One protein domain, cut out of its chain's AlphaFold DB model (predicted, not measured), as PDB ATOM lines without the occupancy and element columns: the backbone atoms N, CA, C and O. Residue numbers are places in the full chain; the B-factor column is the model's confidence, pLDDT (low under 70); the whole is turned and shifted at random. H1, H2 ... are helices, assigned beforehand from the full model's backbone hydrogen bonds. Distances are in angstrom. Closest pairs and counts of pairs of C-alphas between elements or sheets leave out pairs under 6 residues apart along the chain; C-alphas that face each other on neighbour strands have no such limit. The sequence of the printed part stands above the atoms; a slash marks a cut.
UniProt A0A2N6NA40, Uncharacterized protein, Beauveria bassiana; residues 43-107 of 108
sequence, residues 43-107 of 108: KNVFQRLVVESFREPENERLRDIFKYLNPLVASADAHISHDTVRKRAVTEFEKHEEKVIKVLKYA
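What this domain is: This is residues 43 to 107 of the 108 residues of an uncharacterized protein of Beauveria bassiana (UniProt A0A2N6NA40). Five helices make an open, loose shape: H2 and H3 form a small head at one end, two links lead back from it, and there H1 and H4 spread apart as a V. H5 turns off the far end of H4, and residues 43 to 50 and 90 to 107 stick out as free arms. The printed part has 65 residues with named helices in the order H1, H2, H3, H4, H5 and no named strand, in the class all helix. It is only just loose, close to extended, with a radius of gyration of the C-alphas of 16.0 A, and elongated, with spans of 48 by 27 by 16 A.

Where its parts are: Find C-alpha 43 at (147.459, 35.343, 64.136); from there H1, residues 43 to 53, runs 15.3 A. Next come H2, residues 60 to 69, 14.3 A long, and H3, residues 71 to 75, 6.4 A long. At C-alpha 82, (136.916, 35.557, 46.160), begins H4, residues 82 to 95, 19.8 A long. H5, residues 97 to 105, 11.9 A long, ends at C-alpha 105, (153.606, 54.472, 63.034).

How they stand to each other: Look first at H1, which touches no helix but is near H4, with 5 pairs of C-alphas within 10 A. H1 and H2 are apart. H2 and H3 only just touch, with 3 pairs of C-alphas within 8 A, and only at the corner by their link; their closest C-alphas, of Lys 67 and Ala 74, are 5.4 A apart. H3 and H4 are apart. H4 and H5 are close but not clearly touching, their closest C-alphas, of Phe 93 and Val 100, 8.0 A apart; they stand only just about perpendicular, at 70.0 degrees. In H1, H2, H3, H4 and H5 every O i to N i+4 pair is within hydrogen-bond range.

The domain as a whole: The C-alphas of Ser 75 and Tyr 106 are the two farthest apart, at 49.3 A. The printed part has no cut and no long link. The mean pLDDT of the printed part is 88.2, and residue 107 is under 70.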
ATOM      1  N   LYS A  43     147.366  34.609  65.402       84.06
ATOM      2  CA  LYS A  43     147.459  35.343  64.136       84.06
ATOM      3  C   LYS A  43     147.126  34.462  62.932       84.06
ATOM      4  O   LYS A  43     146.469  34.941  62.012       84.06
ATOM      5  N   ASN A  44     147.565  33.206  62.917       88.75
ATOM      6  CA  ASN A  44     147.364  32.314  61.780       88.75
ATOM      7  C   ASN A  44     145.897  31.897  61.678       88.75
ATOM      8  O   ASN A  44     145.336  31.897  60.585       88.75
ATOM      9  N   VAL A  45     145.256  31.602  62.815       89.38
ATOM     10  CA  VAL A  45     143.815  31.308  62.857       89.38
ATOM     11  C   VAL A  45     143.014  32.516  62.382       89.38
ATOM     12  O   VAL A  45     142.150  32.371  61.522       89.38
ATOM     13  N   PHE A  46     143.339  33.714  62.875       86.31
ATOM     14  CA  PHE A  46     142.691  34.943  62.426       86.31
ATOM     15  C   PHE A  46     142.863  35.166  60.917       86.31
ATOM     16  O   PHE A  46     141.882  35.368  60.207       86.31
ATOM     17  N   GLN A  47     144.094  35.079  60.404       86.38
ATOM     18  CA  GLN A  47     144.369  35.241  58.975       86.38
ATOM     19  C   GLN A  47     143.626  34.205  58.128       86.38
ATOM     20  O   GLN A  47     143.087  34.559  57.080       86.38
ATOM     21  N   ARG A  48     143.547  32.950  58.587       90.81
ATOM     22  CA  ARG A  48     142.785  31.900  57.906       90.81
ATOM     23  C   ARG A  48     141.304  32.256  57.819       90.81
ATOM     24  O   ARG A  48     140.759  32.235  56.722       90.81
ATOM     25  N   LEU A  49     140.690  32.653  58.935       89.06
ATOM     26  CA  LEU A  49     139.281  33.061  58.980       89.06
ATOM     27  C   LEU A  49     139.001  34.261  58.064       89.06
ATOM     28  O   LEU A  49     137.997  34.275  57.358       89.06
ATOM     29  N   VAL A  50     139.906  35.244  58.012       84.94
ATOM     30  CA  VAL A  50     139.785  36.383  57.086       84.94
ATOM     31  C   VAL A  50     139.821  35.914  55.630       84.94
ATOM     32  O   VAL A  50     138.975  36.317  54.835       84.94
ATOM     33  N   VAL A  51     140.760  35.040  55.262       84.31
ATOM     34  CA  VAL A  51     140.847  34.513  53.890       84.31
ATOM     35  C   VAL A  51     139.615  33.679  53.529       84.31
ATOM     36  O   VAL A  51     139.099  33.815  52.419       84.31
ATOM     37  N   GLU A  52     139.132  32.847  54.451       86.38
ATOM     38  CA  GLU A  52     137.906  32.060  54.284       86.38
ATOM     39  C   GLU A  52     136.685  32.973  54.080       86.38
ATOM     40  O   GLU A  52     135.901  32.727  53.165       86.38
ATOM     41  N   SER A  53     136.581  34.088  54.812       84.12
ATOM     42  CA  SER A  53     135.477  35.051  54.658       84.12
ATOM     43  C   SER A  53     135.404  35.698  53.268       84.12
ATOM     44  O   SER A  53     134.328  36.046  52.790       84.12
ATOM     45  N   PHE A  54     136.526  35.814  52.547       86.12
ATOM     46  CA  PHE A  54     136.500  36.317  51.170       86.12
ATOM     47  C   PHE A  54     135.933  35.306  50.173       86.12
ATOM     48  O   PHE A  54     135.563  35.701  49.071       86.12
ATOM     49  N   ARG A  55     135.829  34.026  50.546       89.12
ATOM     50  CA  ARG A  55     135.172  32.986  49.743       89.12
ATOM     51  C   ARG A  55     133.669  32.898  49.992       89.12
ATOM     52  O   ARG A  55     132.990  32.235  49.219       89.12
ATOM     53  N   GLU A  56     133.134  33.592  50.997       88.88
ATOM     54  CA  GLU A  56     131.694  33.627  51.301       88.88
ATOM     55  C   GLU A  56     130.804  33.892  50.065       88.88
ATOM     56  O   GLU A  56     129.817  33.177  49.892       88.88
ATOM     57  N   PRO A  57     131.140  34.818  49.136       87.44
ATOM     58  CA  PRO A  57     130.334  35.053  47.929       87.44
ATOM     59  C   PRO A  57     130.285  33.868  46.954       87.44
ATOM     60  O   PRO A  57     129.455  33.838  46.046       87.44
ATOM     61  N   GLU A  58     131.182  32.896  47.113       90.56
ATOM     62  CA  GLU A  58     131.216  31.663  46.328       90.56
ATOM     63  C   GLU A  58     130.344  30.559  46.929       90.56
ATOM     64  O   GLU A  58     130.164  29.524  46.293       90.56
ATOM     65  N   ASN A  59     129.756  30.784  48.111       93.75
ATOM     66  CA  ASN A  59     128.778  29.883  48.698       93.75
ATOM     67  C   ASN A  59     127.611  29.652  47.724       93.75
ATOM     68  O   ASN A  59     126.963  30.603  47.284       93.75
ATOM     69  N   GLU A  60     127.326  28.388  47.407       93.88
ATOM     70  CA  GLU A  60     126.330  28.011  46.395       93.88
ATOM     71  C   GLU A  60     124.945  28.588  46.699       93.88
ATOM     72  O   GLU A  60     124.324  29.207  45.837       93.88
ATOM     73  N   ARG A  61     124.503  28.494  47.958       94.75
ATOM     74  CA  ARG A  61     123.208  29.032  48.383       94.75
ATOM     75  C   ARG A  61     123.149  30.549  48.226       94.75
ATOM     76  O   ARG A  61     122.130  31.079  47.793       94.75
ATOM     77  N   LEU A  62     124.222  31.258  48.572       91.81
ATOM     78  CA  LEU A  62     124.288  32.708  48.405       91.81
ATOM     79  C   LEU A  62     124.318  33.107  46.922       91.81
ATOM     80  O   LEU A  62     123.654  34.068  46.532       91.81
ATOM     81  N   ARG A  63     125.021  32.341  46.078       93.06
ATOM     82  CA  ARG A  63     124.993  32.523  44.620       93.06
ATOM     83  C   ARG A  63     123.588  32.358  44.064       93.06
ATOM     84  O   ARG A  63     123.165  33.184  43.262       93.06
ATOM     85  N   ASP A  64     122.856  31.348  44.510       94.31
ATOM     86  CA  ASP A  64     121.481  31.130  44.067       94.31
ATOM     87  C   ASP A  64     120.548  32.258  44.518       94.31
ATOM     88  O   ASP A  64     119.722  32.718  43.729       94.31
ATOM     89  N   ILE A  65     120.746  32.798  45.727       94.00
ATOM     90  CA  ILE A  65     120.051  34.013  46.181       94.00
ATOM     91  C   ILE A  65     120.359  35.197  45.252       94.00
ATOM     92  O   ILE A  65     119.434  35.893  44.834       94.00
ATOM     93  N   PHE A  66     121.624  35.431  44.881       92.12
ATOM     94  CA  PHE A  66     121.974  36.529  43.972       92.12
ATOM     95  C   PHE A  66     121.377  36.360  42.574       92.12
ATOM     96  O   PHE A  66     120.863  37.334  42.024       92.12
ATOM     97  N   LYS A  67     121.392  35.141  42.022       93.62
ATOM     98  CA  LYS A  67     120.757  34.839  40.730       93.62
ATOM     99  C   LYS A  67     119.247  35.072  40.779       93.62
ATOM    100  O   LYS A  67     118.687  35.605  39.828       93.62
ATOM    101  N   TYR A  68     118.599  34.693  41.882       94.44
ATOM    102  CA  TYR A  68     117.165  34.901  42.074       94.44
ATOM    103  C   TYR A  68     116.809  36.391  42.177       94.44
ATOM    104  O   TYR A  68     115.891  36.856  41.508       94.44
ATOM    105  N   LEU A  69     117.547  37.148  42.995       95.31
ATOM    106  CA  LEU A  69     117.299  38.578  43.203       95.31
ATOM    107  C   LEU A  69     117.654  39.426  41.975       95.31
ATOM    108  O   LEU A  69     117.053  40.479  41.766       95.31
ATOM    109  N   ASN A  70     118.626  38.989  41.172       94.00
ATOM    110  CA  ASN A  70     119.020  39.654  39.937       94.00
ATOM    111  C   ASN A  70     119.347  38.625  38.835       94.00
ATOM    112  O   ASN A  70     120.496  38.184  38.728       94.00
ATOM    113  N   PRO A  71     118.380  38.294  37.956       90.69
ATOM    114  CA  PRO A  71     118.573  37.332  36.868       90.69
ATOM    115  C   PRO A  71     119.717  37.685  35.910       90.69
ATOM    116  O   PRO A  71     120.289  36.791  35.284       90.69
ATOM    117  N   LEU A  72     120.101  38.968  35.828       94.38
ATOM    118  CA  LEU A  72     121.232  39.397  35.004       94.38
ATOM    119  C   LEU A  72     122.566  38.828  35.496       94.38
ATOM    120  O   LEU A  72     123.479  38.646  34.695       94.38
ATOM    121  N   VAL A  73     122.679  38.501  36.789       92.00
ATOM    122  CA  VAL A  73     123.862  37.824  37.341       92.00
ATOM    123  C   VAL A  73     124.048  36.464  36.679       92.00
ATOM    124  O   VAL A  73     125.162  36.125  36.293       92.00
ATOM    125  N   ALA A  74     122.960  35.713  36.493       90.38
ATOM    126  CA  ALA A  74     123.005  34.427  35.811       90.38
ATOM    127  C   ALA A  74     123.250  34.595  34.306       90.38
ATOM    128  O   ALA A  74     124.095  33.901  33.749       90.38
ATOM    129  N   SER A  75     122.545  35.522  33.644       93.31
ATOM    130  CA  SER A  75     122.647  35.676  32.185       93.31
ATOM    131  C   SER A  75     123.995  36.229  31.717       93.31
ATOM    132  O   SER A  75     124.419  35.925  30.608       93.31
ATOM    133  N   ALA A  76     124.649  37.058  32.533       94.00
ATOM    134  CA  ALA A  76     125.952  37.652  32.230       94.00
ATOM    135  C   ALA A  76     127.126  36.921  32.905       94.00
ATOM    136  O   ALA A  76     128.250  37.411  32.838       94.00
ATOM    137  N   ASP A  77     126.866  35.803  33.593       90.19
ATOM    138  CA  ASP A  77     127.838  35.090  34.438       90.19
ATOM    139  C   ASP A  77     128.585  36.016  35.427       90.19
ATOM    140  O   ASP A  77     129.760  35.847  35.750       90.19
ATOM    141  N   ALA A  78     127.890  37.038  35.933       92.00
ATOM    142  CA  ALA A  78     128.463  38.113  36.739       92.00
ATOM    143  C   ALA A  78     128.561  37.740  38.231       92.00
ATOM    144  O   ALA A  78     128.142  38.492  39.115       92.00
ATOM    145  N   HIS A  79     129.094  36.555  38.525       90.56
ATOM    146  CA  HIS A  79     129.258  36.070  39.890       90.56
ATOM    147  C   HIS A  79     130.395  36.800  40.616       90.56
ATOM    148  O   HIS A  79     131.492  36.989  40.087       90.56
ATOM    149  N   ILE A  80     130.165  37.159  41.881       90.06
ATOM    150  CA  ILE A  80     131.233  37.659  42.750       90.06
ATOM    151  C   ILE A  80     132.120  36.468  43.140       90.06
ATOM    152  O   ILE A  80     131.638  35.467  43.672       90.06
ATOM    153  N   SER A  81     133.418  36.574  42.864       89.44
ATOM    154  CA  SER A  81     134.432  35.596  43.267       89.44
ATOM    155  C   SER A  81     135.280  36.121  44.423       89.44
ATOM    156  O   SER A  81     135.374  37.334  44.652       89.44
ATOM    157  N   HIS A  82     135.951  35.206  45.120       89.31
ATOM    158  CA  HIS A  82     136.916  35.557  46.160       89.31
ATOM    159  C   HIS A  82     138.047  36.433  45.619       89.31
ATOM    160  O   HIS A  82     138.539  37.317  46.316       89.31
ATOM    161  N   ASP A  83     138.417  36.230  44.356       89.31
ATOM    162  CA  ASP A  83     139.407  37.030  43.648       89.31
ATOM    163  C   ASP A  83     138.938  38.475  43.458       89.31
ATOM    164  O   ASP A  83     139.706  39.409  43.695       89.31
ATOM    165  N   THR A  84     137.668  38.685  43.098       90.56
ATOM    166  CA  THR A  84     137.078  40.029  42.992       90.56
ATOM    167  C   THR A  84     137.057  40.735  44.346       90.56
ATOM    168  O   THR A  84     137.448  41.901  44.435       90.56
ATOM    169  N   VAL A  85     136.657  40.035  45.414       90.19
ATOM    170  CA  VAL A  85     136.656  40.602  46.773       90.19
ATOM    171  C   VAL A  85     138.075  40.921  47.235       90.19
ATOM    172  O   VAL A  85     138.328  42.033  47.698       90.19
ATOM    173  N   ARG A  86     139.018  39.989  47.047       87.50
ATOM    174  CA  ARG A  86     140.431  40.171  47.397       87.50
ATOM    175  C   ARG A  86     141.028  41.375  46.678       87.50
ATOM    176  O   ARG A  86     141.613  42.226  47.338       87.50
ATOM    177  N   LYS A  87     140.870  41.469  45.352       90.88
ATOM    178  CA  LYS A  87     141.383  42.598  44.559       90.88
ATOM    179  C   LYS A  87     140.835  43.919  45.078       90.88
ATOM    180  O   LYS A  87     141.602  44.845  45.303       90.88
ATOM    181  N   ARG A  88     139.530  43.988  45.352       90.88
ATOM    182  CA  ARG A  88     138.910  45.209  45.875       90.88
ATOM    183  C   ARG A  88     139.413  45.581  47.269       90.88
ATOM    184  O   ARG A  88     139.647  46.758  47.516       90.88
ATOM    185  N   ALA A  89     139.617  44.601  48.149       87.50
ATOM    186  CA  ALA A  89     140.196  44.830  49.471       87.50
ATOM    187  C   ALA A  89     141.640  45.356  49.384       87.50
ATOM    188  O   ALA A  89     141.982  46.305  50.086       87.50
ATOM    189  N   VAL A  90     142.462  44.785  48.495       88.25
ATOM    190  CA  VAL A  90     143.842  45.240  48.250       88.25
ATOM    191  C   VAL A  90     143.858  46.654  47.675       88.25
ATOM    192  O   VAL A  90     144.519  47.518  48.235       88.25
ATOM    193  N   THR A  91     143.068  46.932  46.634       92.69
ATOM    194  CA  THR A  91     142.981  48.277  46.044       92.69
ATOM    195  C   THR A  91     142.538  49.322  47.069       92.69
ATOM    196  O   THR A  91     143.067  50.432  47.095       92.69
ATOM    197  N   GLU A  92     141.580  48.988  47.937       91.31
ATOM    198  CA  GLU A  92     141.130  49.914  48.978       91.31
ATOM    199  C   GLU A  92     142.206  50.137  50.052       91.31
ATOM    200  O   GLU A  92     142.338  51.257  50.550       91.31
ATOM    201  N   PHE A  93     142.994  49.104  50.381       86.00
ATOM    202  CA  PHE A  93     144.152  49.220  51.266       86.00
ATOM    203  C   PHE A  93     145.230  50.124  50.663       86.00
ATOM    204  O   PHE A  93     145.623  51.087  51.312       86.00
ATOM    205  N   GLU A  94     145.655  49.862  49.425       90.75
ATOM    206  CA  GLU A  94     146.677  50.641  48.709       90.75
ATOM    207  C   GLU A  94     146.273  52.114  48.598       90.75
ATOM    208  O   GLU A  94     147.042  53.015  48.925       90.75
ATOM    209  N   LYS A  95     145.006  52.379  48.255       93.69
ATOM    210  CA  LYS A  95     144.446  53.736  48.202       93.69
ATOM    211  C   LYS A  95     144.574  54.498  49.526       93.69
ATOM    212  O   LYS A  95     144.616  55.728  49.528       93.69
ATOM    213  N   HIS A  96     144.603  53.790  50.651       90.50
ATOM    214  CA  HIS A  96     144.691  54.372  51.988       90.50
ATOM    215  C   HIS A  96     146.006  54.036  52.696       90.50
ATOM    216  O   HIS A  96     146.111  54.279  53.901       90.50
ATOM    217  N   GLU A  97     147.007  53.520  51.981       86.56
ATOM    218  CA  GLU A  97     148.231  52.972  52.566       86.56
ATOM    219  C   GLU A  97     148.950  54.011  53.428       86.56
ATOM    220  O   GLU A  97     149.248  53.746  54.589       86.56
ATOM    221  N   GLU A  98     149.126  55.240  52.933       83.75
ATOM    222  CA  GLU A  98     149.763  56.322  53.696       83.75
ATOM    223  C   GLU A  98     149.028  56.627  55.003       83.75
ATOM    224  O   GLU A  98     149.644  56.887  56.040       83.75
ATOM    225  N   LYS A  99     147.692  56.577  54.978       86.25
ATOM    226  CA  LYS A  99     146.868  56.773  56.171       86.25
ATOM    227  C   LYS A  99     147.033  55.598  57.130       86.25
ATOM    228  O   LYS A  99     147.126  55.834  58.332       86.25
ATOM    229  N   VAL A 100     147.104  54.367  56.626       79.44
ATOM    230  CA  VAL A 100     147.350  53.170  57.440       79.44
ATOM    231  C   VAL A 100     148.739  53.228  58.071       79.44
ATOM    232  O   VAL A 100     148.836  53.136  59.289       79.44
ATOM    233  N   ILE A 101     149.795  53.475  57.291       79.88
ATOM    234  CA  ILE A 101     151.176  53.609  57.778       79.88
ATOM    235  C   ILE A 101     151.270  54.728  58.809       79.88
ATOM    236  O   ILE A 101     151.840  54.527  59.877       79.88
ATOM    237  N   LYS A 102     150.688  55.900  58.531       82.88
ATOM    238  CA  LYS A 102     150.667  57.016  59.481       82.88
ATOM    239  C   LYS A 102     149.993  56.607  60.786       82.88
ATOM    240  O   LYS A 102     150.534  56.883  61.848       82.88
ATOM    241  N   VAL A 103     148.841  55.944  60.726       79.12
ATOM    242  CA  VAL A 103     148.143  55.481  61.932       79.12
ATOM    243  C   VAL A 103     148.963  54.431  62.686       79.12
ATOM    244  O   VAL A 103     149.077  54.538  63.900       79.12
ATOM    245  N   LEU A 104     149.569  53.465  61.993       73.56
ATOM    246  CA  LEU A 104     150.365  52.400  62.613       73.56
ATOM    247  C   LEU A 104     151.685  52.911  63.204       73.56
ATOM    248  O   LEU A 104     152.096  52.450  64.260       73.56
ATOM    249  N   LYS A 105     152.338  53.887  62.565       73.44
ATOM    250  CA  LYS A 105     153.606  54.472  63.034       73.44
ATOM    251  C   LYS A 105     153.457  55.254  64.341       73.44
ATOM    252  O   LYS A 105     154.420  55.363  65.092       73.44
ATOM    253  N   TYR A 106     152.277  55.815  64.589       76.19
ATOM    254  CA  TYR A 106     151.959  56.551  65.815       76.19
ATOM    255  C   TYR A 106     150.997  55.777  66.730       76.19
ATOM    256  O   TYR A 106     150.425  56.369  67.647       76.19
ATOM    257  N   ALA A 107     150.792  54.481  66.472       52.44
ATOM    258  CA  ALA A 107     150.064  53.610  67.382       52.44
ATOM    259  C   ALA A 107     150.955  53.308  68.609       52.44
ATOM    260  O   ALA A 107     152.139  53.028  68.413       52.44
TER     261      ALA A 107